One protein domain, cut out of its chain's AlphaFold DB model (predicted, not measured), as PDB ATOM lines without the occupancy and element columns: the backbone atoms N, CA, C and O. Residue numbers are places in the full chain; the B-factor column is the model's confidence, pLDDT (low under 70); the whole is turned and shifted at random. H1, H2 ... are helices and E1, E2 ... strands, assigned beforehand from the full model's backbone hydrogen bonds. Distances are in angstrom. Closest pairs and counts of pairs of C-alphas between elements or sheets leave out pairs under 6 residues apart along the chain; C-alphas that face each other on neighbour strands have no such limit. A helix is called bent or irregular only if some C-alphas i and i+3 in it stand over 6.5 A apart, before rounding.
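What this domain is: This is residues 46 to 185, 221 to 253 and 260 to 280 of the 708 residues of the protein "Ken-052 protein" of Symbiodinium natans (UniProt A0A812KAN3). Two lobes stand side by side: in one, H2 and H3 cover one face of the twisted sheet E1 E4 E2 E3; in the other, the curled sheet E6 E5 E7 E8 wraps round the long helix H4. H1 packs on E8 and H4 in the second lobe, and its residues 51 to 56 reach the other face of the first sheet. The printed part has 194 residues, with four named helices and eight named strands in the order H1 E1 H2 E2 E3 H3 E4 E5 E6 H4 E7 E8; both sheets are antiparallel and the class is mixed. The whole is compact, with a radius of gyration of the C-alphas of 17.4 A and spans of 50 by 42 by 29 A.

Where its parts are: The first sheet holds E1, residues 82 to 84, E4, 146 to 150, E2, 104 to 113, 21.3 A long, and E3, 116 to 122. E2 bends by 95 degrees at residue 110. The second holds E6, 180 to 185, E5, 164 to 174, 28.9 A, E7, 260 to 263, and E8, 270 to 280, 27.9 A, ending at C-alpha 280 (192.803, 244.988, 187.405). The helices are H1, 51 to 73, 27.9 A, from C-alpha 51 (188.633, 235.525, 193.598); H2, 87 to 99; H3, 127 to 141; and H4, 224 to 248, 36.3 A. H1 is irregular: C-alphas 64 and 67 are 7.6 A apart, with a kink of 55 degrees near residue 65.

How they stand to each other: In the first sheet N 82 and O 148 join E1 to E4 within hydrogen-bond range at 2.9 A, N 108 and O 147 join E2 to E4 at 2.9 A, and N 107 and O 119 the hairpin E2 and E3 at 2.8 A. It makes three layers, helices on both faces: H2, at a height over the sheet of 8.1 A, and H3, at 9.3 A, on one face, H1 on the other. E1, H2, E2 and E3, H3, E4 are split strand-helix-strand units, in each of which the two strands run the same way in the sheet without being neighbours, with E4 between E1 and E2 and E2 between E3 and E4; both crossovers are right-handed. H2, with residue 87 alone, only just touches H3, with 3 pairs of C-alphas within 8 A; the closest are Glu 87 and Ala 138, 6.4 A. In the second sheet N 173 and O 181 pair E5 and E6, N 261 and O 166 pair E7 and E5, and N 271 and O 262 pair E8 and E7, each at 2.8 A. It makes two layers, with H4 on one face; the closest C-alphas of H4 and E6 are those of Gly 243 and Thr 180, 5.4 A. H1 touches H4, closest at the C-alphas of Trp 61 and Thr 241, 6.1 A, opposite ways at a tilt of 37 degrees, only just steep. The closest C-alphas of H1 and E8 are those of Cys 58 and Ile 275, 5.1 A. Every O i to N i+4 pair is within hydrogen-bond range in H2 and H3; in H1 17 of 19 are, in H4 19 of 21.

The domain as a whole: The C-alphas farthest apart, of Glu 127 and Thr 177, are 53.1 A apart. Residues 186 to 220 and 254 to 259 are not printed; the C-alpha gaps are 20.8 A and 23.4 A. The link E4 to E5 is long, 13 residues. Mean pLDDT of the printed part is 83.0; it is under 70 at residues 79 to 80, 114 to 115, 152 to 163, 176 to 178 and 221 to 226.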
ATOM      1  N   LEU A  46     185.957 246.379 192.499       80.44
ATOM      2  CA  LEU A  46     186.204 245.436 193.596       80.44
ATOM      3  C   LEU A  46     185.717 244.017 193.258       80.44
ATOM      4  O   LEU A  46     186.367 243.049 193.645       80.44
ATOM      5  N   ALA A  47     184.620 243.901 192.501       84.75
ATOM      6  CA  ALA A  47     184.120 242.621 192.007       84.75
ATOM      7  C   ALA A  47     185.051 242.037 190.932       84.75
ATOM      8  O   ALA A  47     185.300 240.838 190.924       84.75
ATOM      9  N   LEU A  48     185.642 242.882 190.078       87.62
ATOM     10  CA  LEU A  48     186.615 242.456 189.059       87.62
ATOM     11  C   LEU A  48     187.942 241.964 189.663       87.62
ATOM     12  O   LEU A  48     188.657 241.188 189.035       87.62
ATOM     13  N   HIS A  49     188.273 242.402 190.881       86.44
ATOM     14  CA  HIS A  49     189.409 241.891 191.659       86.44
ATOM     15  C   HIS A  49     189.076 240.623 192.476       86.44
ATOM     16  O   HIS A  49     189.964 240.008 193.074       86.44
ATOM     17  N   GLY A  50     187.798 240.249 192.525       89.81
ATOM     18  CA  GLY A  50     187.284 239.117 193.277       89.81
ATOM     19  C   GLY A  50     187.912 237.775 192.891       89.81
ATOM     20  O   GLY A  50     188.221 237.534 191.719       89.81
ATOM     21  N   LYS A  51     188.108 236.877 193.866       91.75
ATOM     22  CA  LYS A  51     188.633 235.525 193.598       91.75
ATOM     23  C   LYS A  51     187.614 234.669 192.864       91.75
ATOM     24  O   LYS A  51     188.009 233.917 191.977       91.75
ATOM     25  N   GLU A  52     186.331 234.831 193.164       93.25
ATOM     26  CA  GLU A  52     185.234 234.254 192.391       93.25
ATOM     27  C   GLU A  52     185.316 234.690 190.924       93.25
ATOM     28  O   GLU A  52     185.269 233.857 190.014       93.25
ATOM     29  N   TRP A  53     185.521 235.989 190.678       93.75
ATOM     30  CA  TRP A  53     185.634 236.515 189.320       93.75
ATOM     31  C   TRP A  53     186.836 235.917 188.578       93.75
ATOM     32  O   TRP A  53     186.695 235.483 187.431       93.75
ATOM     33  N   ALA A  54     188.000 235.828 189.230       93.25
ATOM     34  CA  ALA A  54     189.193 235.197 188.664       93.25
ATOM     35  C   ALA A  54     188.985 233.696 188.375       93.25
ATOM     36  O   ALA A  54     189.353 233.228 187.295       93.25
ATOM     37  N   ALA A  55     188.343 232.956 189.285       93.50
ATOM     38  CA  ALA A  55     188.024 231.540 189.100       93.50
ATOM     39  C   ALA A  55     187.076 231.319 187.908       93.50
ATOM     40  O   ALA A  55     187.296 230.423 187.090       93.50
ATOM     41  N   ALA A  56     186.077 232.191 187.740       93.81
ATOM     42  CA  ALA A  56     185.190 232.165 186.579       93.81
ATOM     43  C   ALA A  56     185.950 232.417 185.263       93.81
ATOM     44  O   ALA A  56     185.682 231.751 184.264       93.81
ATOM     45  N   ARG A  57     186.945 233.319 185.251       94.56
ATOM     46  CA  ARG A  57     187.807 233.514 184.068       94.56
ATOM     47  C   ARG A  57     188.715 232.323 183.798       94.56
ATOM     48  O   ARG A  57     188.923 231.987 182.636       94.56
ATOM     49  N   CYS A  58     189.222 231.661 184.838       94.62
ATOM     50  CA  CYS A  58     189.966 230.415 184.667       94.62
ATOM     51  C   CYS A  58     189.094 229.347 183.994       94.62
ATOM     52  O   CYS A  58     189.578 228.612 183.135       94.62
ATOM     53  N   LEU A  59     187.809 229.264 184.358       93.31
ATOM     54  CA  LEU A  59     186.860 228.352 183.723       93.31
ATOM     55  C   LEU A  59     186.573 228.735 182.264       93.31
ATOM     56  O   LEU A  59     186.552 227.849 181.412       93.31
ATOM     57  N   ASP A  60     186.384 230.025 181.974       93.50
ATOM     58  CA  ASP A  60     186.214 230.528 180.603       93.50
ATOM     59  C   ASP A  60     187.416 230.137 179.726       93.50
ATOM     60  O   ASP A  60     187.238 229.508 178.685       93.50
ATOM     61  N   TRP A  61     188.639 230.413 180.197       94.69
ATOM     62  CA  TRP A  61     189.872 230.060 179.484       94.69
ATOM     63  C   TRP A  61     189.957 228.554 179.232       94.69
ATOM     64  O   TRP A  61     190.302 228.118 178.140       94.69
ATOM     65  N   ARG A  62     189.602 227.733 180.229       94.44
ATOM     66  CA  ARG A  62     189.627 226.268 180.100       94.44
ATOM     67  C   ARG A  62     188.669 225.761 179.036       94.44
ATOM     68  O   ARG A  62     189.047 224.880 178.272       94.44
ATOM     69  N   LYS A  63     187.455 226.307 178.982       93.44
ATOM     70  CA  LYS A  63     186.465 225.932 177.966       93.44
ATOM     71  C   LYS A  63     186.944 226.261 176.552       93.44
ATOM     72  O   LYS A  63     186.652 225.499 175.640       93.44
ATOM     73  N   GLU A  64     187.660 227.370 176.383       94.44
ATOM     74  CA  GLU A  64     188.114 227.847 175.072       94.44
ATOM     75  C   GLU A  64     189.435 227.187 174.632       94.44
ATOM     76  O   GLU A  64     189.558 226.780 173.482       94.44
ATOM     77  N   PHE A  65     190.401 227.010 175.543       94.25
ATOM     78  CA  PHE A  65     191.794 226.716 175.178       94.25
ATOM     79  C   PHE A  65     192.372 225.409 175.736       94.25
ATOM     80  O   PHE A  65     193.441 224.999 175.287       94.25
ATOM     81  N   ALA A  66     191.716 224.712 176.674       91.81
ATOM     82  CA  ALA A  66     192.309 223.505 177.270       91.81
ATOM     83  C   ALA A  66     192.507 222.366 176.252       91.81
ATOM     84  O   ALA A  66     193.534 221.694 176.288       91.81
ATOM     85  N   GLY A  67     191.566 222.179 175.319       91.31
ATOM     86  CA  GLY A  67     191.699 221.159 174.272       91.31
ATOM     87  C   GLY A  67     192.820 221.473 173.276       91.31
ATOM     88  O   GLY A  67     193.517 220.574 172.815       91.31
ATOM     89  N   GLU A  68     193.037 222.754 172.970       90.44
ATOM     90  CA  GLU A  68     194.164 223.182 172.139       90.44
ATOM     91  C   GLU A  68     195.501 223.036 172.870       90.44
ATOM     92  O   GLU A  68     196.457 222.553 172.268       90.44
ATOM     93  N   LEU A  69     195.550 223.385 174.159       88.75
ATOM     94  CA  LEU A  69     196.722 223.203 175.013       88.75
ATOM     95  C   LEU A  69     197.189 221.739 175.012       88.75
ATOM     96  O   LEU A  69     198.367 221.461 174.790       88.75
ATOM     97  N   GLU A  70     196.260 220.804 175.216       88.50
ATOM     98  CA  GLU A  70     196.559 219.373 175.233       88.50
ATOM     99  C   GLU A  70     196.952 218.859 173.843       88.50
ATOM    100  O   GLU A  70     197.943 218.147 173.701       88.50
ATOM    101  N   ARG A  71     196.233 219.266 172.790       87.12
ATOM    102  CA  ARG A  71     196.511 218.827 171.416       87.12
ATOM    103  C   ARG A  71     197.849 219.342 170.877       87.12
ATOM    104  O   ARG A  71     198.519 218.601 170.165       87.12
ATOM    105  N   ARG A  72     198.205 220.606 171.145       81.25
ATOM    106  CA  ARG A  72     199.434 221.239 170.628       81.25
ATOM    107  C   ARG A  72     200.655 220.916 171.475       81.25
ATOM    108  O   ARG A  72     201.698 220.614 170.918       81.25
ATOM    109  N   PHE A  73     200.519 220.971 172.797       81.75
ATOM    110  CA  PHE A  73     201.665 220.921 173.710       81.75
ATOM    111  C   PHE A  73     201.671 219.681 174.611       81.75
ATOM    112  O   PHE A  73     202.580 219.513 175.420       81.75
ATOM    113  N   GLY A  74     200.648 218.820 174.531       80.75
ATOM    114  CA  GLY A  74     200.523 217.653 175.408       80.75
ATOM    115  C   GLY A  74     200.397 218.015 176.891       80.75
ATOM    116  O   GLY A  74     200.688 217.177 177.744       80.75
ATOM    117  N   LEU A  75     200.024 219.263 177.208       85.94
ATOM    118  CA  LEU A  75     200.000 219.786 178.570       85.94
ATOM    119  C   LEU A  75     198.578 219.798 179.128       85.94
ATOM    120  O   LEU A  75     197.644 220.289 178.496       85.94
ATOM    121  N   GLN A  76     198.425 219.310 180.355       85.69
ATOM    122  CA  GLN A  76     197.143 219.328 181.050       85.69
ATOM    123  C   GLN A  76     196.841 220.717 181.623       85.69
ATOM    124  O   GLN A  76     197.735 221.435 182.082       85.69
ATOM    125  N   CYS A  77     195.557 221.080 181.656       87.69
ATOM    126  CA  CYS A  77     195.086 222.282 182.338       87.69
ATOM    127  C   CYS A  77     194.394 221.932 183.663       87.69
ATOM    128  O   CYS A  77     193.426 221.167 183.695       87.69
ATOM    129  N   GLY A  78     194.870 222.528 184.755       77.62
ATOM    130  CA  GLY A  78     194.472 222.194 186.118       77.62
ATOM    131  C   GLY A  78     192.998 222.464 186.432       77.62
ATOM    132  O   GLY A  78     192.493 223.579 186.268       77.62
ATOM    133  N   GLY A  79     192.316 221.443 186.963       68.62
ATOM    134  CA  GLY A  79     191.012 221.530 187.633       68.62
ATOM    135  C   GLY A  79     191.123 221.946 189.098       68.62
ATOM    136  O   GLY A  79     192.192 221.815 189.674       68.62
ATOM    137  N   GLY A  80     190.074 222.515 189.705       68.88
ATOM    138  CA  GLY A  80     190.019 222.635 191.174       68.88
ATOM    139  C   GLY A  80     190.081 224.040 191.774       68.88
ATOM    140  O   GLY A  80     190.699 224.214 192.808       68.88
ATOM    141  N   GLN A  81     189.465 225.054 191.165       86.94
ATOM    142  CA  GLN A  81     189.085 226.249 191.931       86.94
ATOM    143  C   GLN A  81     187.597 226.141 192.235       86.94
ATOM    144  O   GLN A  81     186.783 226.195 191.314       86.94
ATOM    145  N   VAL A  82     187.258 225.932 193.506       92.94
ATOM    146  CA  VAL A  82     185.870 225.809 193.961       92.94
ATOM    147  C   VAL A  82     185.510 227.061 194.744       92.94
ATOM    148  O   VAL A  82     186.164 227.385 195.734       92.94
ATOM    149  N   VAL A  83     184.498 227.782 194.270       95.44
ATOM    150  CA  VAL A  83     183.931 228.937 194.969       95.44
ATOM    151  C   VAL A  83     182.930 228.413 195.994       95.44
ATOM    152  O   VAL A  83     182.022 227.670 195.632       95.44
ATOM    153  N   CYS A  84     183.111 228.793 197.252       96.75
ATOM    154  CA  CYS A  84     182.290 228.351 198.373       96.75
ATOM    155  C   CYS A  84     181.699 229.568 199.087       96.75
ATOM    156  O   CYS A  84     182.430 230.470 199.508       96.75
ATOM    157  N   TRP A  85     180.382 229.571 199.242       95.44
ATOM    158  CA  TRP A  85     179.583 230.569 199.946       95.44
ATOM    159  C   TRP A  85     179.220 230.127 201.364       95.44
ATOM    160  O   TRP A  85     178.938 230.971 202.218       95.44
ATOM    161  N   THR A  86     179.276 228.823 201.643       96.00
ATOM    162  CA  THR A  86     178.957 228.250 202.958       96.00
ATOM    163  C   THR A  86     180.120 227.444 203.543       96.00
ATOM    164  O   THR A  86     181.075 227.085 202.852       96.00
ATOM    165  N   GLU A  87     180.063 227.187 204.856       95.00
ATOM    166  CA  GLU A  87     181.049 226.327 205.532       95.00
ATOM    167  C   GLU A  87     180.949 224.878 205.043       95.00
ATOM    168  O   GLU A  87     181.978 224.236 204.871       95.00
ATOM    169  N   GLU A  88     179.736 224.406 204.747       95.12
ATOM    170  CA  GLU A  88     179.470 223.072 204.198       95.12
ATOM    171  C   GLU A  88     180.090 222.904 202.805       95.12
ATOM    172  O   GLU A  88     180.886 221.995 202.590       95.12
ATOM    173  N   GLU A  89     179.849 223.848 201.889       96.44
ATOM    174  CA  GLU A  89     180.460 223.828 200.552       96.44
ATOM    175  C   GLU A  89     181.991 223.851 200.616       96.44
ATOM    176  O   GLU A  89     182.667 223.181 199.828       96.44
ATOM    177  N   ALA A  90     182.546 224.644 201.540       94.38
ATOM    178  CA  ALA A  90     183.985 224.719 201.750       94.38
ATOM    179  C   ALA A  90     184.534 223.403 202.307       94.38
ATOM    180  O   ALA A  90     185.573 222.940 201.844       94.38
ATOM    181  N   ASP A  91     183.847 222.779 203.257       93.31
ATOM    182  CA  ASP A  91     184.241 221.498 203.840       93.31
ATOM    183  C   ASP A  91     184.185 220.355 202.829       93.31
ATOM    184  O   ASP A  91     185.112 219.543 202.786       93.31
ATOM    185  N   ASP A  92     183.174 220.340 201.964       93.94
ATOM    186  CA  ASP A  92     183.048 219.376 200.872       93.94
ATOM    187  C   ASP A  92     184.138 219.569 199.818       93.94
ATOM    188  O   ASP A  92     184.706 218.608 199.298       93.94
ATOM    189  N   ALA A  93     184.452 220.819 199.465       93.38
ATOM    190  CA  ALA A  93     185.554 221.121 198.555       93.38
ATOM    191  C   ALA A  93     186.908 220.709 199.151       93.38
ATOM    192  O   ALA A  93     187.746 220.138 198.448       93.38
ATOM    193  N   ILE A  94     187.112 220.966 200.446       91.56
ATOM    194  CA  ILE A  94     188.333 220.590 201.158       91.56
ATOM    195  C   ILE A  94     188.463 219.072 201.209       91.56
ATOM    196  O   ILE A  94     189.496 218.557 200.798       91.56
ATOM    197  N   SER A  95     187.427 218.366 201.660       90.00
ATOM    198  CA  SER A  95     187.437 216.905 201.794       90.00
ATOM    199  C   SER A  95     187.712 216.240 200.453       90.00
ATOM    200  O   SER A  95     188.688 215.510 200.345       90.00
ATOM    201  N   ARG A  96     186.982 216.624 199.392       89.19
ATOM    202  CA  ARG A  96     187.232 216.116 198.032       89.19
ATOM    203  C   ARG A  96     188.673 216.324 197.576       89.19
ATOM    204  O   ARG A  96     189.283 215.403 197.058       89.19
ATOM    205  N   THR A  97     189.233 217.512 197.809       85.56
ATOM    206  CA  THR A  97     190.623 217.798 197.422       85.56
ATOM    207  C   THR A  97     191.615 216.911 198.183       85.56
ATOM    208  O   THR A  97     192.609 216.467 197.620       85.56
ATOM    209  N   LEU A  98     191.373 216.647 199.468       82.81
ATOM    210  CA  LEU A  98     192.238 215.782 200.275       82.81
ATOM    211  C   LEU A  98     192.078 214.298 199.902       82.81
ATOM    212  O   LEU A  98     193.076 213.580 199.876       82.81
ATOM    213  N   ASP A  99     190.860 213.867 199.571       83.00
ATOM    214  CA  ASP A  99     190.542 212.511 199.105       83.00
ATOM    215  C   ASP A  99     191.151 212.220 197.723       83.00
ATOM    216  O   ASP A  99     191.570 211.097 197.453       83.00
ATOM    217  N   GLU A 100     191.288 213.246 196.876       78.00
ATOM    218  CA  GLU A 100     192.046 213.218 195.616       78.00
ATOM    219  C   GLU A 100     193.574 213.108 195.824       78.00
ATOM    220  O   GLU A 100     194.333 213.193 194.866       78.00
ATOM    221  N   GLY A 101     194.057 212.941 197.061       76.19
ATOM    222  CA  GLY A 101     195.472 212.687 197.353       76.19
ATOM    223  C   GLY A 101     196.334 213.942 197.513       76.19
ATOM    224  O   GLY A 101     197.546 213.840 197.735       76.19
ATOM    225  N   TRP A 102     195.748 215.144 197.468       78.06
ATOM    226  CA  TRP A 102     196.514 216.373 197.667       78.06
ATOM    227  C   TRP A 102     197.032 216.501 199.112       78.06
ATOM    228  O   TRP A 102     196.300 216.271 200.075       78.06
ATOM    229  N   PRO A 103     198.276 216.980 199.317       75.38
ATOM    230  CA  PRO A 103     198.871 217.114 200.654       75.38
ATOM    231  C   PRO A 103     198.225 218.220 201.511       75.38
ATOM    232  O   PRO A 103     198.539 218.372 202.700       75.38
ATOM    233  N   GLY A 104     197.360 219.036 200.909       84.56
ATOM    234  CA  GLY A 104     196.633 220.103 201.567       84.56
ATOM    235  C   GLY A 104     195.817 220.951 200.597       84.56
ATOM    236  O   GLY A 104     195.854 220.770 199.381       84.56
ATOM    237  N   VAL A 105     195.153 221.954 201.159       87.38
ATOM    238  CA  VAL A 105     194.318 222.933 200.456       87.38
ATOM    239  C   VAL A 105     194.788 224.350 200.750       87.38
ATOM    240  O   VAL A 105     195.310 224.659 201.827       87.38
ATOM    241  N   PHE A 106     194.616 225.226 199.773       87.62
ATOM    242  CA  PHE A 106     194.859 226.652 199.870       87.62
ATOM    243  C   PHE A 106     193.521 227.366 199.701       87.62
ATOM    244  O   PHE A 106     192.795 227.129 198.745       87.62
ATOM    245  N   VAL A 107     193.163 228.210 200.662       90.81
ATOM    246  CA  VAL A 107     191.884 228.919 200.674       90.81
ATOM    247  C   VAL A 107     192.143 230.410 200.581       90.81
ATOM    248  O   VAL A 107     192.842 230.974 201.431       90.81
ATOM    249  N   LYS A 108     191.570 231.043 199.557       91.19
ATOM    250  CA  LYS A 108     191.671 232.480 199.290       91.19
ATOM    251  C   LYS A 108     190.363 233.175 199.653       91.19
ATOM    252  O   LYS A 108     189.297 232.754 199.219       91.19
ATOM    253  N   ALA A 109     190.436 234.247 200.435       90.56
ATOM    254  CA  ALA A 109     189.282 235.113 200.673       90.56
ATOM    255  C   ALA A 109     189.007 236.012 199.458       90.56
ATOM    256  O   ALA A 109     189.955 236.487 198.828       90.56
ATOM    257  N   GLU A 110     187.730 236.312 199.204       88.81
ATOM    258  CA  GLU A 110     187.268 236.991 197.985       88.81
ATOM    259  C   GLU A 110     188.015 238.284 197.632       88.81
ATOM    260  O   GLU A 110     188.423 238.493 196.494       88.81
ATOM    261  N   HIS A 111     188.268 239.139 198.622       84.88
ATOM    262  CA  HIS A 111     188.978 240.406 198.429       84.88
ATOM    263  C   HIS A 111     190.323 240.412 199.163       84.88
ATOM    264  O   HIS A 111     190.682 241.391 199.816       84.88
ATOM    265  N   GLY A 112     191.033 239.280 199.151       76.75
ATOM    266  CA  GLY A 112     192.390 239.162 199.686       76.75
ATOM    267  C   GLY A 112     193.447 239.806 198.778       76.75
ATOM    268  O   GLY A 112     193.396 239.665 197.556       76.75
ATOM    269  N   TRP A 113     194.446 240.461 199.383       72.56
ATOM    270  CA  TRP A 113     195.499 241.220 198.688       72.56
ATOM    271  C   TRP A 113     196.885 240.779 199.148       72.56
ATOM    272  O   TRP A 113     197.108 240.661 200.350       72.56
ATOM    273  N   ALA A 114     197.840 240.604 198.228       63.62
ATOM    274  CA  ALA A 114     199.249 240.321 198.553       63.62
ATOM    275  C   ALA A 114     199.434 239.179 199.585       63.62
ATOM    276  O   ALA A 114     200.177 239.309 200.558       63.62
ATOM    277  N   GLY A 115     198.679 238.086 199.426       64.25
ATOM    278  CA  GLY A 115     198.670 236.944 200.351       64.25
ATOM    279  C   GLY A 115     197.873 237.160 201.650       64.25
ATOM    280  O   GLY A 115     197.624 236.212 202.399       64.25
ATOM    281  N   GLN A 116     197.416 238.382 201.940       70.12
ATOM    282  CA  GLN A 116     196.544 238.665 203.079       70.12
ATOM    283  C   GLN A 116     195.151 238.101 202.828       70.12
ATOM    284  O   GLN A 116     194.509 238.411 201.830       70.12
ATOM    285  N   GLY A 117     194.651 237.315 203.780       78.81
ATOM    286  CA  GLY A 117     193.367 236.640 203.605       78.81
ATOM    287  C   GLY A 117     193.469 235.309 202.869       78.81
ATOM    288  O   GLY A 117     192.428 234.765 202.526       78.81
ATOM    289  N   ASN A 118     194.673 234.755 202.725       85.50
ATOM    290  CA  ASN A 118     194.861 233.369 202.319       85.50
ATOM    291  C   ASN A 118     195.234 232.508 203.534       85.50
ATOM    292  O   ASN A 118     195.918 232.969 204.459       85.50
ATOM    293  N   LYS A 119     194.802 231.249 203.551       87.06
ATOM    294  CA  LYS A 119     195.274 230.243 204.508       87.06
ATOM    295  C   LYS A 119     195.486 228.906 203.825       87.06
ATOM    296  O   LYS A 119     194.731 228.526 202.945       87.06
ATOM    297  N   ARG A 120     196.488 228.175 204.306       85.12
ATOM    298  CA  ARG A 120     196.714 226.776 203.955       85.12
ATOM    299  C   ARG A 120     196.225 225.886 205.095       85.12
ATOM    300  O   ARG A 120     196.377 226.267 206.258       85.12
ATOM    301  N   LEU A 121     195.681 224.733 204.739       86.12
ATOM    302  CA  LEU A 121     195.396 223.616 205.634       86.12
ATOM    303  C   LEU A 121     196.085 222.380 205.049       86.12
ATOM    304  O   LEU A 121     195.952 222.111 203.859       86.12
ATOM    305  N   ARG A 122     196.863 221.665 205.858       82.19
ATOM    306  CA  ARG A 122     197.571 220.436 205.466       82.19
ATOM    307  C   ARG A 122     197.007 219.248 206.230       82.19
ATOM    308  O   ARG A 122     196.633 219.407 207.391       82.19
ATOM    309  N   ASN A 123     197.082 218.055 205.641       71.69
ATOM    310  CA  ASN A 123     196.693 216.815 206.329       71.69
ATOM    311  C   ASN A 123     197.467 216.593 207.638       71.69
ATOM    312  O   ASN A 123     196.914 216.108 208.616       71.69
ATOM    313  N   ALA A 124     198.731 217.019 207.686       75.31
ATOM    314  CA  ALA A 124     199.590 216.891 208.863       75.31
ATOM    315  C   ALA A 124     199.425 218.018 209.909       75.31
ATOM    316  O   ALA A 124     200.198 218.076 210.868       75.31
ATOM    317  N   ASP A 125     198.494 218.964 209.728       80.81
ATOM    318  CA  ASP A 125     198.312 220.056 210.691       80.81
ATOM    319  C   ASP A 125     197.683 219.552 212.002       80.81
ATOM    320  O   ASP A 125     196.743 218.761 211.998       80.81
ATOM    321  N   THR A 126     198.169 220.064 213.139       87.00
ATOM    322  CA  THR A 126     197.661 219.707 214.475       87.00
ATOM    323  C   THR A 126     196.206 220.138 214.669       87.00
ATOM    324  O   THR A 126     195.770 221.141 214.103       87.00
ATOM    325  N   GLU A 127     195.464 219.474 215.561       85.81
ATOM    326  CA  GLU A 127     194.073 219.848 215.875       85.81
ATOM    327  C   GLU A 127     193.910 221.335 216.235       85.81
ATOM    328  O   GLU A 127     192.927 221.985 215.873       85.81
ATOM    329  N   ALA A 128     194.883 221.911 216.946       86.50
ATOM    330  CA  ALA A 128     194.876 223.329 217.290       86.50
ATOM    331  C   ALA A 128     194.975 224.228 216.044       86.50
ATOM    332  O   ALA A 128     194.253 225.228 215.942       86.50
ATOM    333  N   ALA A 129     195.833 223.865 215.084       83.69
ATOM    334  CA  ALA A 129     195.979 224.569 213.815       83.69
ATOM    335  C   ALA A 129     194.713 224.440 212.951       83.69
ATOM    336  O   ALA A 129     194.224 225.454 212.445       83.69
ATOM    337  N   GLN A 130     194.127 223.241 212.880       86.81
ATOM    338  CA  GLN A 130     192.859 222.995 212.188       86.81
ATOM    339  C   GLN A 130     191.721 223.836 212.792       86.81
ATOM    340  O   GLN A 130     191.032 224.565 212.082       86.81
ATOM    341  N   ARG A 131     191.585 223.869 214.126       89.31
ATOM    342  CA  ARG A 131     190.573 224.684 214.828       89.31
ATOM    343  C   ARG A 131     190.736 226.185 214.579       89.31
ATOM    344  O   ARG A 131     189.754 226.927 214.524       89.31
ATOM    345  N   HIS A 132     191.974 226.664 214.474       89.50
ATOM    346  CA  HIS A 132     192.253 228.058 214.130       89.50
ATOM    347  C   HIS A 132     191.927 228.362 212.660       89.50
ATOM    348  O   HIS A 132     191.395 229.433 212.362       89.50
ATOM    349  N   PHE A 133     192.204 227.424 211.752       91.19
ATOM    350  CA  PHE A 133     191.803 227.510 210.351       91.19
ATOM    351  C   PHE A 133     190.276 227.583 210.209       91.19
ATOM    352  O   PHE A 133     189.788 228.532 209.602       91.19
ATOM    353  N   ARG A 134     189.522 226.689 210.865       92.19
ATOM    354  CA  ARG A 134     188.046 226.684 210.835       92.19
ATOM    355  C   ARG A 134     187.443 227.992 211.352       92.19
ATOM    356  O   ARG A 134     186.639 228.620 210.673       92.19
ATOM    357  N   ARG A 135     187.923 228.504 212.496       92.88
ATOM    358  CA  ARG A 135     187.498 229.823 213.020       92.88
ATOM    359  C   ARG A 135     187.784 230.971 212.050       92.88
ATOM    360  O   ARG A 135     187.029 231.942 211.983       92.88
ATOM    361  N   TRP A 136     188.899 230.895 211.327       93.88
ATOM    362  CA  TRP A 136     189.226 231.873 210.299       93.88
ATOM    363  C   TRP A 136     188.302 231.753 209.079       93.88
ATOM    364  O   TRP A 136     187.843 232.794 208.612       93.88
ATOM    365  N   LEU A 137     188.014 230.529 208.622       93.88
ATOM    366  CA  LEU A 137     187.177 230.217 207.459       93.88
ATOM    367  C   LEU A 137     185.743 230.711 207.669       93.88
ATOM    368  O   LEU A 137     185.282 231.560 206.909       93.88
ATOM    369  N   ALA A 138     185.117 230.320 208.781       93.25
ATOM    370  CA  ALA A 138     183.786 230.773 209.191       93.25
ATOM    371  C   ALA A 138     183.658 232.306 209.179       93.25
ATOM    372  O   ALA A 138     182.673 232.894 208.736       93.25
ATOM    373  N   ARG A 139     184.695 233.002 209.663       92.75
ATOM    374  CA  ARG A 139     184.722 234.469 209.669       92.75
ATOM    375  C   ARG A 139     184.832 235.068 208.268       92.75
ATOM    376  O   ARG A 139     184.326 236.169 208.077       92.75
ATOM    377  N   ARG A 140     185.525 234.413 207.332       91.88
ATOM    378  CA  ARG A 140     185.657 234.893 205.950       91.88
ATOM    379  C   ARG A 140     184.392 234.658 205.141       91.88
ATOM    380  O   ARG A 140     183.973 235.597 204.487       91.88
ATOM    381  N   LEU A 141     183.747 233.509 205.303       92.00
ATOM    382  CA  LEU A 141     182.472 233.195 204.651       92.00
ATOM    383  C   LEU A 141     181.353 234.177 205.034       92.00
ATOM    384  O   LEU A 141     180.547 234.569 204.201       92.00
ATOM    385  N   ARG A 142     181.371 234.715 206.264       90.06
ATOM    386  CA  ARG A 142     180.479 235.827 206.661       90.06
ATOM    387  C   ARG A 142     180.738 237.156 205.936       90.06
ATOM    388  O   ARG A 142     179.949 238.082 206.089       90.06
ATOM    389  N   GLN A 143     181.865 237.301 205.242       87.62
ATOM    390  CA  GLN A 143     182.270 238.525 204.539       87.62
ATOM    391  C   GLN A 143     182.131 238.409 203.016       87.62
ATOM    392  O   GLN A 143     182.311 239.412 202.334       87.62
ATOM    393  N   GLY A 144     181.852 237.213 202.496       90.50
ATOM    394  CA  GLY A 144     181.836 236.900 201.070       90.50
ATOM    395  C   GLY A 144     182.360 235.485 200.810       90.50
ATOM    396  O   GLY A 144     182.753 234.799 201.760       90.50
ATOM    397  N   PRO A 145     182.393 235.048 199.544       94.62
ATOM    398  CA  PRO A 145     182.830 233.707 199.205       94.62
ATOM    399  C   PRO A 145     184.320 233.499 199.503       94.62
ATOM    400  O   PRO A 145     185.110 234.426 199.731       94.62
ATOM    401  N   VAL A 146     184.725 232.237 199.507       95.19
ATOM    402  CA  VAL A 146     186.132 231.841 199.484       95.19
ATOM    403  C   VAL A 146     186.374 230.935 198.290       95.19
ATOM    404  O   VAL A 146     185.481 230.217 197.856       95.19
ATOM    405  N   VAL A 147     187.599 230.943 197.779       94.56
ATOM    406  CA  VAL A 147     188.029 229.990 196.757       94.56
ATOM    407  C   VAL A 147     188.917 228.948 197.412       94.56
ATOM    408  O   VAL A 147     189.959 229.293 197.974       94.56
ATOM    409  N   VAL A 148     188.496 227.689 197.348       92.31
ATOM    410  CA  VAL A 148     189.281 226.521 197.751       92.31
ATOM    411  C   VAL A 148     190.018 225.997 196.523       92.31
ATOM    412  O   VAL A 148     189.403 225.740 195.486       92.31
ATOM    413  N   GLU A 149     191.337 225.859 196.632       88.44
ATOM    414  CA  GLU A 149     192.190 225.289 195.590       88.44
ATOM    415  C   GLU A 149     193.186 224.268 196.172       88.44
ATOM    416  O   GLU A 149     193.610 224.407 197.326       88.44
ATOM    417  N   PRO A 150     193.601 223.245 195.404       84.94
ATOM    418  CA  PRO A 150     194.627 222.315 195.848       84.94
ATOM    419  C   PRO A 150     195.955 223.013 196.157       84.94
ATOM    420  O   PRO A 150     196.457 223.831 195.377       84.94
ATOM    421  N   ALA A 151     196.556 222.696 197.305       74.56
ATOM    422  CA  ALA A 151     197.821 223.298 197.705       74.56
ATOM    423  C   ALA A 151     199.010 222.516 197.141       74.56
ATOM    424  O   ALA A 151     199.570 221.656 197.818       74.56
ATOM    425  N   ALA A 152     199.486 222.907 195.960       62.69
ATOM    426  CA  ALA A 152     200.827 222.530 195.515       62.69
ATOM    427  C   ALA A 152     201.884 222.970 196.565       62.69
ATOM    428  O   ALA A 152     201.811 224.086 197.116       62.69
ATOM    429  N   ARG A 153     202.860 222.107 196.895       57.00
ATOM    430  CA  ARG A 153     203.998 222.451 197.767       57.00
ATOM    431  C   ARG A 153     204.753 223.649 197.176       57.00
ATOM    432  O   ARG A 153     205.176 223.633 196.023       57.00
ATOM    433  N   GLN A 154     204.896 224.705 197.977       47.09
ATOM    434  CA  GLN A 154     205.638 225.920 197.631       47.09
ATOM    435  C   GLN A 154     206.887 225.960 198.520       47.09
ATOM    436  O   GLN A 154     206.774 225.655 199.708       47.09
ATOM    437  N   HIS A 155     208.046 226.276 197.933       40.06
ATOM    438  CA  HIS A 155     209.393 226.210 198.520       40.06
ATOM    439  C   HIS A 155     209.472 226.161 200.060       40.06
ATOM    440  O   HIS A 155     209.307 227.170 200.749       40.06
ATOM    441  N   LEU A 156     209.849 224.997 200.596       34.19
ATOM    442  CA  LEU A 156     210.483 224.898 201.909       34.19
ATOM    443  C   LEU A 156     211.992 225.094 201.732       34.19
ATOM    444  O   LEU A 156     212.618 224.508 200.847       34.19
ATOM    445  N   ARG A 157     212.585 225.951 202.572       34.41
ATOM    446  CA  ARG A 157     214.043 226.082 202.674       34.41
ATOM    447  C   ARG A 157     214.638 224.687 202.922       34.41
ATOM    448  O   ARG A 157     214.210 224.021 203.855       34.41
ATOM    449  N   ARG A 158     215.660 224.330 202.132       32.34
ATOM    450  CA  ARG A 158     216.412 223.054 202.122       32.34
ATOM    451  C   ARG A 158     215.723 221.869 201.418       32.34
ATOM    452  O   ARG A 158     215.320 220.906 202.049       32.34
ATOM    453  N   GLY A 159     215.733 221.901 200.082       33.66
ATOM    454  CA  GLY A 159     216.126 220.728 199.284       33.66
ATOM    455  C   GLY A 159     215.253 219.468 199.312       33.66
ATOM    456  O   GLY A 159     215.815 218.386 199.219       33.66
ATOM    457  N   THR A 160     213.924 219.554 199.399       30.16
ATOM    458  CA  THR A 160     213.052 218.394 199.112       30.16
ATOM    459  C   THR A 160     211.736 218.824 198.446       30.16
ATOM    460  O   THR A 160     210.996 219.629 199.002       30.16
ATOM    461  N   GLU A 161     211.529 218.301 197.227       41.28
ATOM    462  CA  GLU A 161     210.318 218.223 196.375       41.28
ATOM    463  C   GLU A 161     209.464 219.496 196.175       41.28
ATOM    464  O   GLU A 161     208.730 219.944 197.056       41.28
ATOM    465  N   CYS A 162     209.528 220.058 194.960       45.41
ATOM    466  CA  CYS A 162     208.804 221.260 194.538       45.41
ATOM    467  C   CYS A 162     207.637 220.887 193.607       45.41
ATOM    468  O   CYS A 162     207.885 220.407 192.499       45.41
ATOM    469  N   ASP A 163     206.389 221.140 194.027       66.06
ATOM    470  CA  ASP A 163     205.219 220.918 193.167       66.06
ATOM    471  C   ASP A 163     204.962 222.131 192.271       66.06
ATOM    472  O   ASP A 163     204.652 221.941 191.109       66.06
ATOM    473  N   ARG A 164     205.121 223.382 192.737       77.88
ATOM    474  CA  ARG A 164     205.111 224.550 191.826       77.88
ATOM    475  C   ARG A 164     206.474 224.715 191.165       77.88
ATOM    476  O   ARG A 164     207.490 224.756 191.857       77.88
ATOM    477  N   VAL A 165     206.475 224.816 189.841       77.69
ATOM    478  CA  VAL A 165     207.686 224.859 189.007       77.69
ATOM    479  C   VAL A 165     207.937 226.259 188.451       77.69
ATOM    480  O   VAL A 165     209.090 226.655 188.322       77.69
ATOM    481  N   LEU A 166     206.875 227.020 188.172       83.88
ATOM    482  CA  LEU A 166     206.956 228.373 187.622       83.88
ATOM    483  C   LEU A 166     205.753 229.194 188.093       83.88
ATOM    484  O   LEU A 166     204.632 228.765 187.851       83.88
ATOM    485  N   ASP A 167     205.958 230.354 188.714       86.69
ATOM    486  CA  ASP A 167     204.901 231.351 188.956       86.69
ATOM    487  C   ASP A 167     205.110 232.518 187.970       86.69
ATOM    488  O   ASP A 167     206.217 233.048 187.842       86.69
ATOM    489  N   PHE A 168     204.063 232.919 187.249       92.19
ATOM    490  CA  PHE A 168     204.165 233.880 186.152       92.19
ATOM    491  C   PHE A 168     203.015 234.890 186.161       92.19
ATOM    492  O   PHE A 168     201.910 234.587 186.604       92.19
ATOM    493  N   SER A 169     203.254 236.101 185.659       92.94
ATOM    494  CA  SER A 169     202.249 237.162 185.562       92.94
ATOM    495  C   SER A 169     202.296 237.833 184.193       92.94
ATOM    496  O   SER A 169     203.359 238.261 183.745       92.94
ATOM    497  N   VAL A 170     201.140 237.959 183.543       94.44
ATOM    498  CA  VAL A 170     200.978 238.685 182.275       94.44
ATOM    499  C   VAL A 170     200.373 240.050 182.578       94.44
ATOM    500  O   VAL A 170     199.262 240.134 183.106       94.44
ATOM    501  N   GLN A 171     201.104 241.122 182.273       92.75
ATOM    502  CA  GLN A 171     200.631 242.496 182.434       92.75
ATOM    503  C   GLN A 171     199.940 242.954 181.155       92.75
ATOM    504  O   GLN A 171     200.511 242.898 180.069       92.75
ATOM    505  N   LEU A 172     198.711 243.427 181.299       92.25
ATOM    506  CA  LEU A 172     197.825 243.845 180.227       92.25
ATOM    507  C   LEU A 172     197.524 245.339 180.334       92.25
ATOM    508  O   LEU A 172     197.389 245.862 181.443       92.25
ATOM    509  N   ASP A 173     197.329 245.973 179.185       90.19
ATOM    510  CA  ASP A 173     196.658 247.260 179.033       90.19
ATOM    511  C   ASP A 173     195.299 247.024 178.377       90.19
ATOM    512  O   ASP A 173     195.209 246.601 177.221       90.19
ATOM    513  N   VAL A 174     194.226 247.248 179.138       89.19
ATOM    514  CA  VAL A 174     192.850 247.101 178.656       89.19
ATOM    515  C   VAL A 174     192.364 248.460 178.166       89.19
ATOM    516  O   VAL A 174     192.197 249.383 178.965       89.19
ATOM    517  N   CYS A 175     192.135 248.600 176.863       81.50
ATOM    518  CA  CYS A 175     191.643 249.841 176.274       81.50
ATOM    519  C   CYS A 175     190.120 249.950 176.389       81.50
ATOM    520  O   CYS A 175     189.395 248.958 176.289       81.50
ATOM    521  N   SER A 176     189.620 251.185 176.467       68.56
ATOM    522  CA  SER A 176     188.181 251.493 176.446       68.56
ATOM    523  C   SER A 176     187.474 251.041 175.161       68.56
ATOM    524  O   SER A 176     186.263 250.846 175.159       68.56
ATOM    525  N   THR A 177     188.223 250.827 174.075       67.88
ATOM    526  CA  THR A 177     187.731 250.302 172.790       67.88
ATOM    527  C   THR A 177     187.557 248.780 172.771       67.88
ATOM    528  O   THR A 177     187.118 248.229 171.766       67.88
ATOM    529  N   GLY A 178     187.935 248.077 173.844       61.75
ATOM    530  CA  GLY A 178     187.908 246.614 173.933       61.75
ATOM    531  C   GLY A 178     189.167 245.910 173.425       61.75
ATOM    532  O   GLY A 178     189.323 244.706 173.634       61.75
ATOM    533  N   LYS A 179     190.103 246.645 172.812       75.06
ATOM    534  CA  LYS A 179     191.430 246.123 172.470       75.06
ATOM    535  C   LYS A 179     192.240 245.904 173.751       75.06
ATOM    536  O   LYS A 179     192.231 246.749 174.640       75.06
ATOM    537  N   THR A 180     192.936 244.776 173.852       83.12
ATOM    538  CA  THR A 180     193.849 244.486 174.968       83.12
ATOM    539  C   THR A 180     195.255 244.292 174.425       83.12
ATOM    540  O   THR A 180     195.439 243.557 173.455       83.12
ATOM    541  N   GLU A 181     196.237 244.939 175.043       86.38
ATOM    542  CA  GLU A 181     197.651 244.803 174.694       86.38
ATOM    543  C   GLU A 181     198.417 244.143 175.844       86.38
ATOM    544  O   GLU A 181     198.123 244.378 177.012       86.38
ATOM    545  N   ILE A 182     199.383 243.281 175.523       90.81
ATOM    546  CA  ILE A 182     200.293 242.711 176.522       90.81
ATOM    547  C   ILE A 182     201.428 243.712 176.716       90.81
ATOM    548  O   ILE A 182     202.245 243.898 175.816       90.81
ATOM    549  N   MET A 183     201.466 244.338 177.887       86.31
ATOM    550  CA  MET A 183     202.510 245.281 178.281       86.31
ATOM    551  C   MET A 183     203.803 244.548 178.646       86.31
ATOM    552  O   MET A 183     204.881 244.939 178.203       86.31
ATOM    553  N   SER A 184     203.705 243.457 179.410       85.56
ATOM    554  CA  SER A 184     204.856 242.619 179.752       85.56
ATOM    555  C   SER A 184     204.449 241.209 180.162       85.56
ATOM    556  O   SER A 184     203.301 240.944 180.523       85.56
ATOM    557  N   LYS A 185     205.414 240.292 180.110       90.88
ATOM    558  CA  LYS A 185     205.292 238.923 180.606       90.88
ATOM    559  C   LYS A 185     206.418 238.726 181.608       90.88
ATOM    560  O   LYS A 185     207.563 239.036 181.301       90.88
ATOM    561  N   VAL A 221     206.744 217.717 175.371       52.09
ATOM    562  CA  VAL A 221     207.278 218.984 174.844       52.09
ATOM    563  C   VAL A 221     208.696 218.669 174.368       52.09
ATOM    564  O   VAL A 221     209.579 218.402 175.181       52.09
ATOM    565  N   SER A 222     208.858 218.560 173.053       48.00
ATOM    566  CA  SER A 222     209.953 217.839 172.389       48.00
ATOM    567  C   SER A 222     211.302 218.546 172.510       48.00
ATOM    568  O   SER A 222     212.346 217.898 172.431       48.00
ATOM    569  N   ASP A 223     211.283 219.869 172.694       56.38
ATOM    570  CA  ASP A 223     212.459 220.730 172.761       56.38
ATOM    571  C   ASP A 223     212.155 222.099 173.420       56.38
ATOM    572  O   ASP A 223     211.048 222.383 173.885       56.38
ATOM    573  N   GLY A 224     213.166 222.972 173.505       56.91
ATOM    574  CA  GLY A 224     213.014 224.324 174.052       56.91
ATOM    575  C   GLY A 224     212.199 225.286 173.173       56.91
ATOM    576  O   GLY A 224     211.808 226.343 173.664       56.91
ATOM    577  N   ALA A 225     211.933 224.961 171.904       53.91
ATOM    578  CA  ALA A 225     211.114 225.797 171.030       53.91
ATOM    579  C   ALA A 225     209.623 225.638 171.370       53.91
ATOM    580  O   ALA A 225     208.941 226.652 171.547       53.91
ATOM    581  N   ASP A 226     209.170 224.402 171.601       68.50
ATOM    582  CA  ASP A 226     207.799 224.099 172.039       68.50
ATOM    583  C   ASP A 226     207.453 224.803 173.371       68.50
ATOM    584  O   ASP A 226     206.347 225.315 173.559       68.50
ATOM    585  N   ALA A 227     208.411 224.883 174.305       75.44
ATOM    586  CA  ALA A 227     208.220 225.545 175.598       75.44
ATOM    587  C   ALA A 227     208.014 227.066 175.470       75.44
ATOM    588  O   ALA A 227     207.221 227.650 176.212       75.44
ATOM    589  N   CYS A 228     208.704 227.717 174.532       72.38
ATOM    590  CA  CYS A 228     208.511 229.143 174.279       72.38
ATOM    591  C   CYS A 228     207.204 229.423 173.540       72.38
ATOM    592  O   CYS A 228     206.505 230.373 173.887       72.38
ATOM    593  N   GLU A 229     206.845 228.580 172.571       75.25
ATOM    594  CA  GLU A 229     205.559 228.687 171.883       75.25
ATOM    595  C   GLU A 229     204.391 228.525 172.864       75.25
ATOM    596  O   GLU A 229     203.435 229.300 172.832       75.25
ATOM    597  N   LEU A 230     204.497 227.587 173.809       83.88
ATOM    598  CA  LEU A 230     203.548 227.432 174.909       83.88
ATOM    599  C   LEU A 230     203.466 228.690 175.791       83.88
ATOM    600  O   LEU A 230     202.373 229.085 176.215       83.88
ATOM    601  N   ALA A 231     204.601 229.327 176.078       85.94
ATOM    602  CA  ALA A 231     204.647 230.551 176.869       85.94
ATOM    603  C   ALA A 231     203.908 231.704 176.157       85.94
ATOM    604  O   ALA A 231     203.101 232.411 176.769       85.94
ATOM    605  N   ASP A 232     204.119 231.853 174.847       81.50
ATOM    606  CA  ASP A 232     203.441 232.847 174.007       81.50
ATOM    607  C   ASP A 232     201.953 232.561 173.826       81.50
ATOM    608  O   ASP A 232     201.124 233.474 173.945       81.50
ATOM    609  N   PHE A 233     201.603 231.294 173.600       88.06
ATOM    610  CA  PHE A 233     200.226 230.820 173.572       88.06
ATOM    611  C   PHE A 233     199.513 231.168 174.880       88.06
ATOM    612  O   PHE A 233     198.432 231.760 174.867       88.06
ATOM    613  N   THR A 234     200.141 230.877 176.023       91.75
ATOM    614  CA  THR A 234     199.581 231.175 177.345       91.75
ATOM    615  C   THR A 234     199.360 232.677 177.512       91.75
ATOM    616  O   THR A 234     198.251 233.099 177.831       91.75
ATOM    617  N   ALA A 235     200.364 233.512 177.234       91.50
ATOM    618  CA  ALA A 235     200.229 234.960 177.390       91.50
ATOM    619  C   ALA A 235     199.132 235.556 176.487       91.50
ATOM    620  O   ALA A 235     198.305 236.351 176.944       91.50
ATOM    621  N   SER A 236     199.084 235.135 175.221       87.62
ATOM    622  CA  SER A 236     198.139 235.651 174.223       87.62
ATOM    623  C   SER A 236     196.695 235.243 174.519       87.62
ATOM    624  O   SER A 236     195.783 236.071 174.456       87.62
ATOM    625  N   THR A 237     196.473 233.987 174.906       93.75
ATOM    626  CA  THR A 237     195.131 233.481 175.243       93.75
ATOM    627  C   THR A 237     194.609 234.055 176.562       93.75
ATOM    628  O   THR A 237     193.409 234.316 176.692       93.75
ATOM    629  N   LEU A 238     195.491 234.331 177.530       94.44
ATOM    630  CA  LEU A 238     195.139 235.058 178.754       94.44
ATOM    631  C   LEU A 238     194.707 236.494 178.458       94.44
ATOM    632  O   LEU A 238     193.663 236.924 178.955       94.44
ATOM    633  N   ALA A 239     195.455 237.210 177.613       90.69
ATOM    634  CA  ALA A 239     195.091 238.555 177.174       90.69
ATOM    635  C   ALA A 239     193.727 238.566 176.465       90.69
ATOM    636  O   ALA A 239     192.867 239.384 176.793       90.69
ATOM    637  N   ALA A 240     193.490 237.613 175.559       87.69
ATOM    638  CA  ALA A 240     192.213 237.473 174.866       87.69
ATOM    639  C   ALA A 240     191.057 237.161 175.832       87.69
ATOM    640  O   ALA A 240     189.982 237.750 175.731       87.69
ATOM    641  N   THR A 241     191.255 236.263 176.796       91.62
ATOM    642  CA  THR A 241     190.182 235.847 177.714       91.62
ATOM    643  C   THR A 241     189.864 236.924 178.744       91.62
ATOM    644  O   THR A 241     188.717 237.358 178.871       91.62
ATOM    645  N   VAL A 242     190.873 237.362 179.497       93.56
ATOM    646  CA  VAL A 242     190.687 238.286 180.620       93.56
ATOM    647  C   VAL A 242     190.434 239.699 180.111       93.56
ATOM    648  O   VAL A 242     189.511 240.355 180.591       93.56
ATOM    649  N   GLY A 243     191.189 240.142 179.104       89.44
ATOM    650  CA  GLY A 243     191.071 241.477 178.524       89.44
ATOM    651  C   GLY A 243     189.681 241.763 177.961       89.44
ATOM    652  O   GLY A 243     189.048 242.741 178.362       89.44
ATOM    653  N   ARG A 244     189.137 240.854 177.132       85.69
ATOM    654  CA  ARG A 244     187.764 240.974 176.598       85.69
ATOM    655  C   ARG A 244     186.727 241.093 177.716       85.69
ATOM    656  O   ARG A 244     185.835 241.934 177.641       85.69
ATOM    657  N   ARG A 245     186.841 240.271 178.767       91.25
ATOM    658  CA  ARG A 245     185.884 240.246 179.889       91.25
ATOM    659  C   ARG A 245     185.966 241.495 180.762       91.25
ATOM    660  O   ARG A 245     184.924 241.979 181.195       91.25
ATOM    661  N   LEU A 246     187.165 242.025 180.996       90.75
ATOM    662  CA  LEU A 246     187.351 243.299 181.693       90.75
ATOM    663  C   LEU A 246     186.758 244.460 180.889       90.75
ATOM    664  O   LEU A 246     185.981 245.238 181.438       90.75
ATOM    665  N   ALA A 247     187.041 244.524 179.587       87.94
ATOM    666  CA  ALA A 247     186.491 245.558 178.719       87.94
ATOM    667  C   ALA A 247     184.956 245.502 178.639       87.94
ATOM    668  O   ALA A 247     184.295 246.529 178.766       87.94
ATOM    669  N   SER A 248     184.366 244.306 178.510       87.69
ATOM    670  CA  SER A 248     182.903 244.134 178.548       87.69
ATOM    671  C   SER A 248     182.280 244.553 179.882       87.69
ATOM    672  O   SER A 248     181.114 244.933 179.917       87.69
ATOM    673  N   ALA A 249     183.043 244.499 180.976       88.06
ATOM    674  CA  ALA A 249     182.625 244.998 182.283       88.06
ATOM    675  C   ALA A 249     182.868 246.511 182.463       88.06
ATOM    676  O   ALA A 249     182.692 247.031 183.565       88.06
ATOM    677  N   GLY A 250     183.285 247.223 181.410       86.44
ATOM    678  CA  GLY A 250     183.546 248.662 181.440       86.44
ATOM    679  C   GLY A 250     184.850 249.051 182.138       86.44
ATOM    680  O   GLY A 250     185.002 250.204 182.535       86.44
ATOM    681  N   TYR A 251     185.782 248.111 182.328       87.50
ATOM    682  CA  TYR A 251     187.108 248.414 182.865       87.50
ATOM    683  C   TYR A 251     188.080 248.802 181.749       87.50
ATOM    684  O   TYR A 251     188.231 248.066 180.773       87.50
ATOM    685  N   ALA A 252     188.785 249.917 181.942       85.94
ATOM    686  CA  ALA A 252     189.920 250.334 181.131       85.94
ATOM    687  C   ALA A 252     191.096 250.685 182.052       85.94
ATOM    688  O   ALA A 252     190.925 251.366 183.066       85.94
ATOM    689  N   GLY A 253     192.286 250.196 181.716       86.12
ATOM    690  CA  GLY A 253     193.490 250.400 182.511       86.12
ATOM    691  C   GLY A 253     194.368 249.152 182.638       86.12
ATOM    692  O   GLY A 253     194.136 248.138 181.974       86.12
ATOM    693  N   PHE A 260     200.450 229.815 187.131       90.12
ATOM    694  CA  PHE A 260     201.609 228.997 187.486       90.12
ATOM    695  C   PHE A 260     201.610 227.617 186.818       90.12
ATOM    696  O   PHE A 260     200.556 227.056 186.514       90.12
ATOM    697  N   LEU A 261     202.800 227.043 186.639       87.88
ATOM    698  CA  LEU A 261     203.007 225.629 186.328       87.88
ATOM    699  C   LEU A 261     203.263 224.847 187.612       87.88
ATOM    700  O   LEU A 261     204.019 225.282 188.488       87.88
ATOM    701  N   TYR A 262     202.676 223.661 187.700       82.75
ATOM    702  CA  TYR A 262     202.909 222.744 188.806       82.75
ATOM    703  C   TYR A 262     202.974 221.289 188.342       82.75
ATOM    704  O   TYR A 262     202.502 220.955 187.261       82.75
ATOM    705  N   ARG A 263     203.564 220.418 189.156       79.44
ATOM    706  CA  ARG A 263     203.566 218.967 188.993       79.44
ATOM    707  C   ARG A 263     202.336 218.404 189.677       79.44
ATOM    708  O   ARG A 263     202.113 218.670 190.858       79.44
ATOM    709  N   HIS A 264     201.531 217.661 188.932       77.00
ATOM    710  CA  HIS A 264     200.398 216.957 189.509       77.00
ATOM    711  C   HIS A 264     200.916 215.904 190.503       77.00
ATOM    712  O   HIS A 264     201.820 215.152 190.134       77.00
ATOM    713  N   PRO A 265     200.378 215.827 191.733       70.19
ATOM    714  CA  PRO A 265     200.898 214.931 192.765       70.19
ATOM    715  C   PRO A 265     200.839 213.457 192.346       70.19
ATOM    716  O   PRO A 265     201.809 212.736 192.552       70.19
ATOM    717  N   ASP A 266     199.756 213.038 191.686       70.50
ATOM    718  CA  ASP A 266     199.589 211.628 191.299       70.50
ATOM    719  C   ASP A 266     200.380 211.227 190.050       70.50
ATOM    720  O   ASP A 266     200.945 210.138 189.991       70.50
ATOM    721  N   THR A 267     200.408 212.082 189.022       74.25
ATOM    722  CA  THR A 267     200.996 211.728 187.718       74.25
ATOM    723  C   THR A 267     202.435 212.215 187.567       74.25
ATOM    724  O   THR A 267     203.138 211.776 186.660       74.25
ATOM    725  N   GLY A 268     202.879 213.160 188.401       74.12
ATOM    726  CA  GLY A 268     204.170 213.844 188.279       74.12
ATOM    727  C   GLY A 268     204.288 214.769 187.058       74.12
ATOM    728  O   GLY A 268     205.296 215.475 186.917       74.12
ATOM    729  N   LEU A 269     203.271 214.794 186.187       77.56
ATOM    730  CA  LEU A 269     203.252 215.570 184.951       77.56
ATOM    731  C   LEU A 269     203.062 217.057 185.239       77.56
ATOM    732  O   LEU A 269     202.368 217.452 186.180       77.56
ATOM    733  N   LEU A 270     203.661 217.894 184.391       82.56
ATOM    734  CA  LEU A 270     203.409 219.329 184.438       82.56
ATOM    735  C   LEU A 270     201.970 219.630 184.039       82.56
ATOM    736  O   LEU A 270     201.426 219.069 183.093       82.56
ATOM    737  N   THR A 271     201.374 220.549 184.778       85.75
ATOM    738  CA  THR A 271     200.008 221.016 184.610       85.75
ATOM    739  C   THR A 271     199.996 222.536 184.713       85.75
ATOM    740  O   THR A 271     200.645 223.123 185.586       85.75
ATOM    741  N   LEU A 272     199.248 223.184 183.823       91.00
ATOM    742  CA  LEU A 272     199.083 224.633 183.803       91.00
ATOM    743  C   LEU A 272     197.887 225.060 184.655       91.00
ATOM    744  O   LEU A 272     196.759 224.621 184.425       91.00
ATOM    745  N   ARG A 273     198.113 225.980 185.598       91.75
ATOM    746  CA  ARG A 273     197.074 226.852 186.153       91.75
ATOM    747  C   ARG A 273     197.138 228.190 185.405       91.75
ATOM    748  O   ARG A 273     197.971 229.024 185.760       91.75
ATOM    749  N   PRO A 274     196.285 228.415 184.391       93.00
ATOM    750  CA  PRO A 274     196.400 229.591 183.530       93.00
ATOM    751  C   PRO A 274     196.052 230.878 184.284       93.00
ATOM    752  O   PRO A 274     196.700 231.899 184.088       93.00
ATOM    753  N   ILE A 275     195.052 230.823 185.172       94.06
ATOM    754  CA  ILE A 275     194.602 231.963 185.971       94.06
ATOM    755  C   ILE A 275     194.473 231.514 187.423       94.06
ATOM    756  O   ILE A 275     193.735 230.588 187.752       94.06
ATOM    757  N   SER A 276     195.214 232.180 188.294       89.75
ATOM    758  CA  SER A 276     195.180 232.023 189.745       89.75
ATOM    759  C   SER A 276     194.632 233.270 190.433       89.75
ATOM    760  O   SER A 276     193.911 233.143 191.423       89.75
ATOM    761  N   ASP A 277     194.936 234.449 189.887       90.50
ATOM    762  CA  ASP A 277     194.493 235.753 190.363       90.50
ATOM    763  C   ASP A 277     194.380 236.733 189.184       90.50
ATOM    764  O   ASP A 277     195.179 236.696 188.246       90.50
ATOM    765  N   VAL A 278     193.392 237.635 189.246       93.19
ATOM    766  CA  VAL A 278     193.276 238.773 188.327       93.19
ATOM    767  C   VAL A 278     193.327 240.068 189.128       93.19
ATOM    768  O   VAL A 278     192.600 240.280 190.102       93.19
ATOM    769  N   ASN A 279     194.236 240.945 188.726       90.56
ATOM    770  CA  ASN A 279     194.532 242.192 189.402       90.56
ATOM    771  C   ASN A 279     194.303 243.339 188.416       90.56
ATOM    772  O   ASN A 279     195.289 243.827 187.866       90.56
ATOM    773  N   PRO A 280     193.051 243.781 188.184       89.25
ATOM    774  CA  PRO A 280     192.803 244.988 187.405       89.25
ATOM    775  C   PRO A 280     193.336 246.130 188.260       89.25
ATOM    776  O   PRO A 280     192.677 246.466 189.229       89.25
TER     777      PRO A 280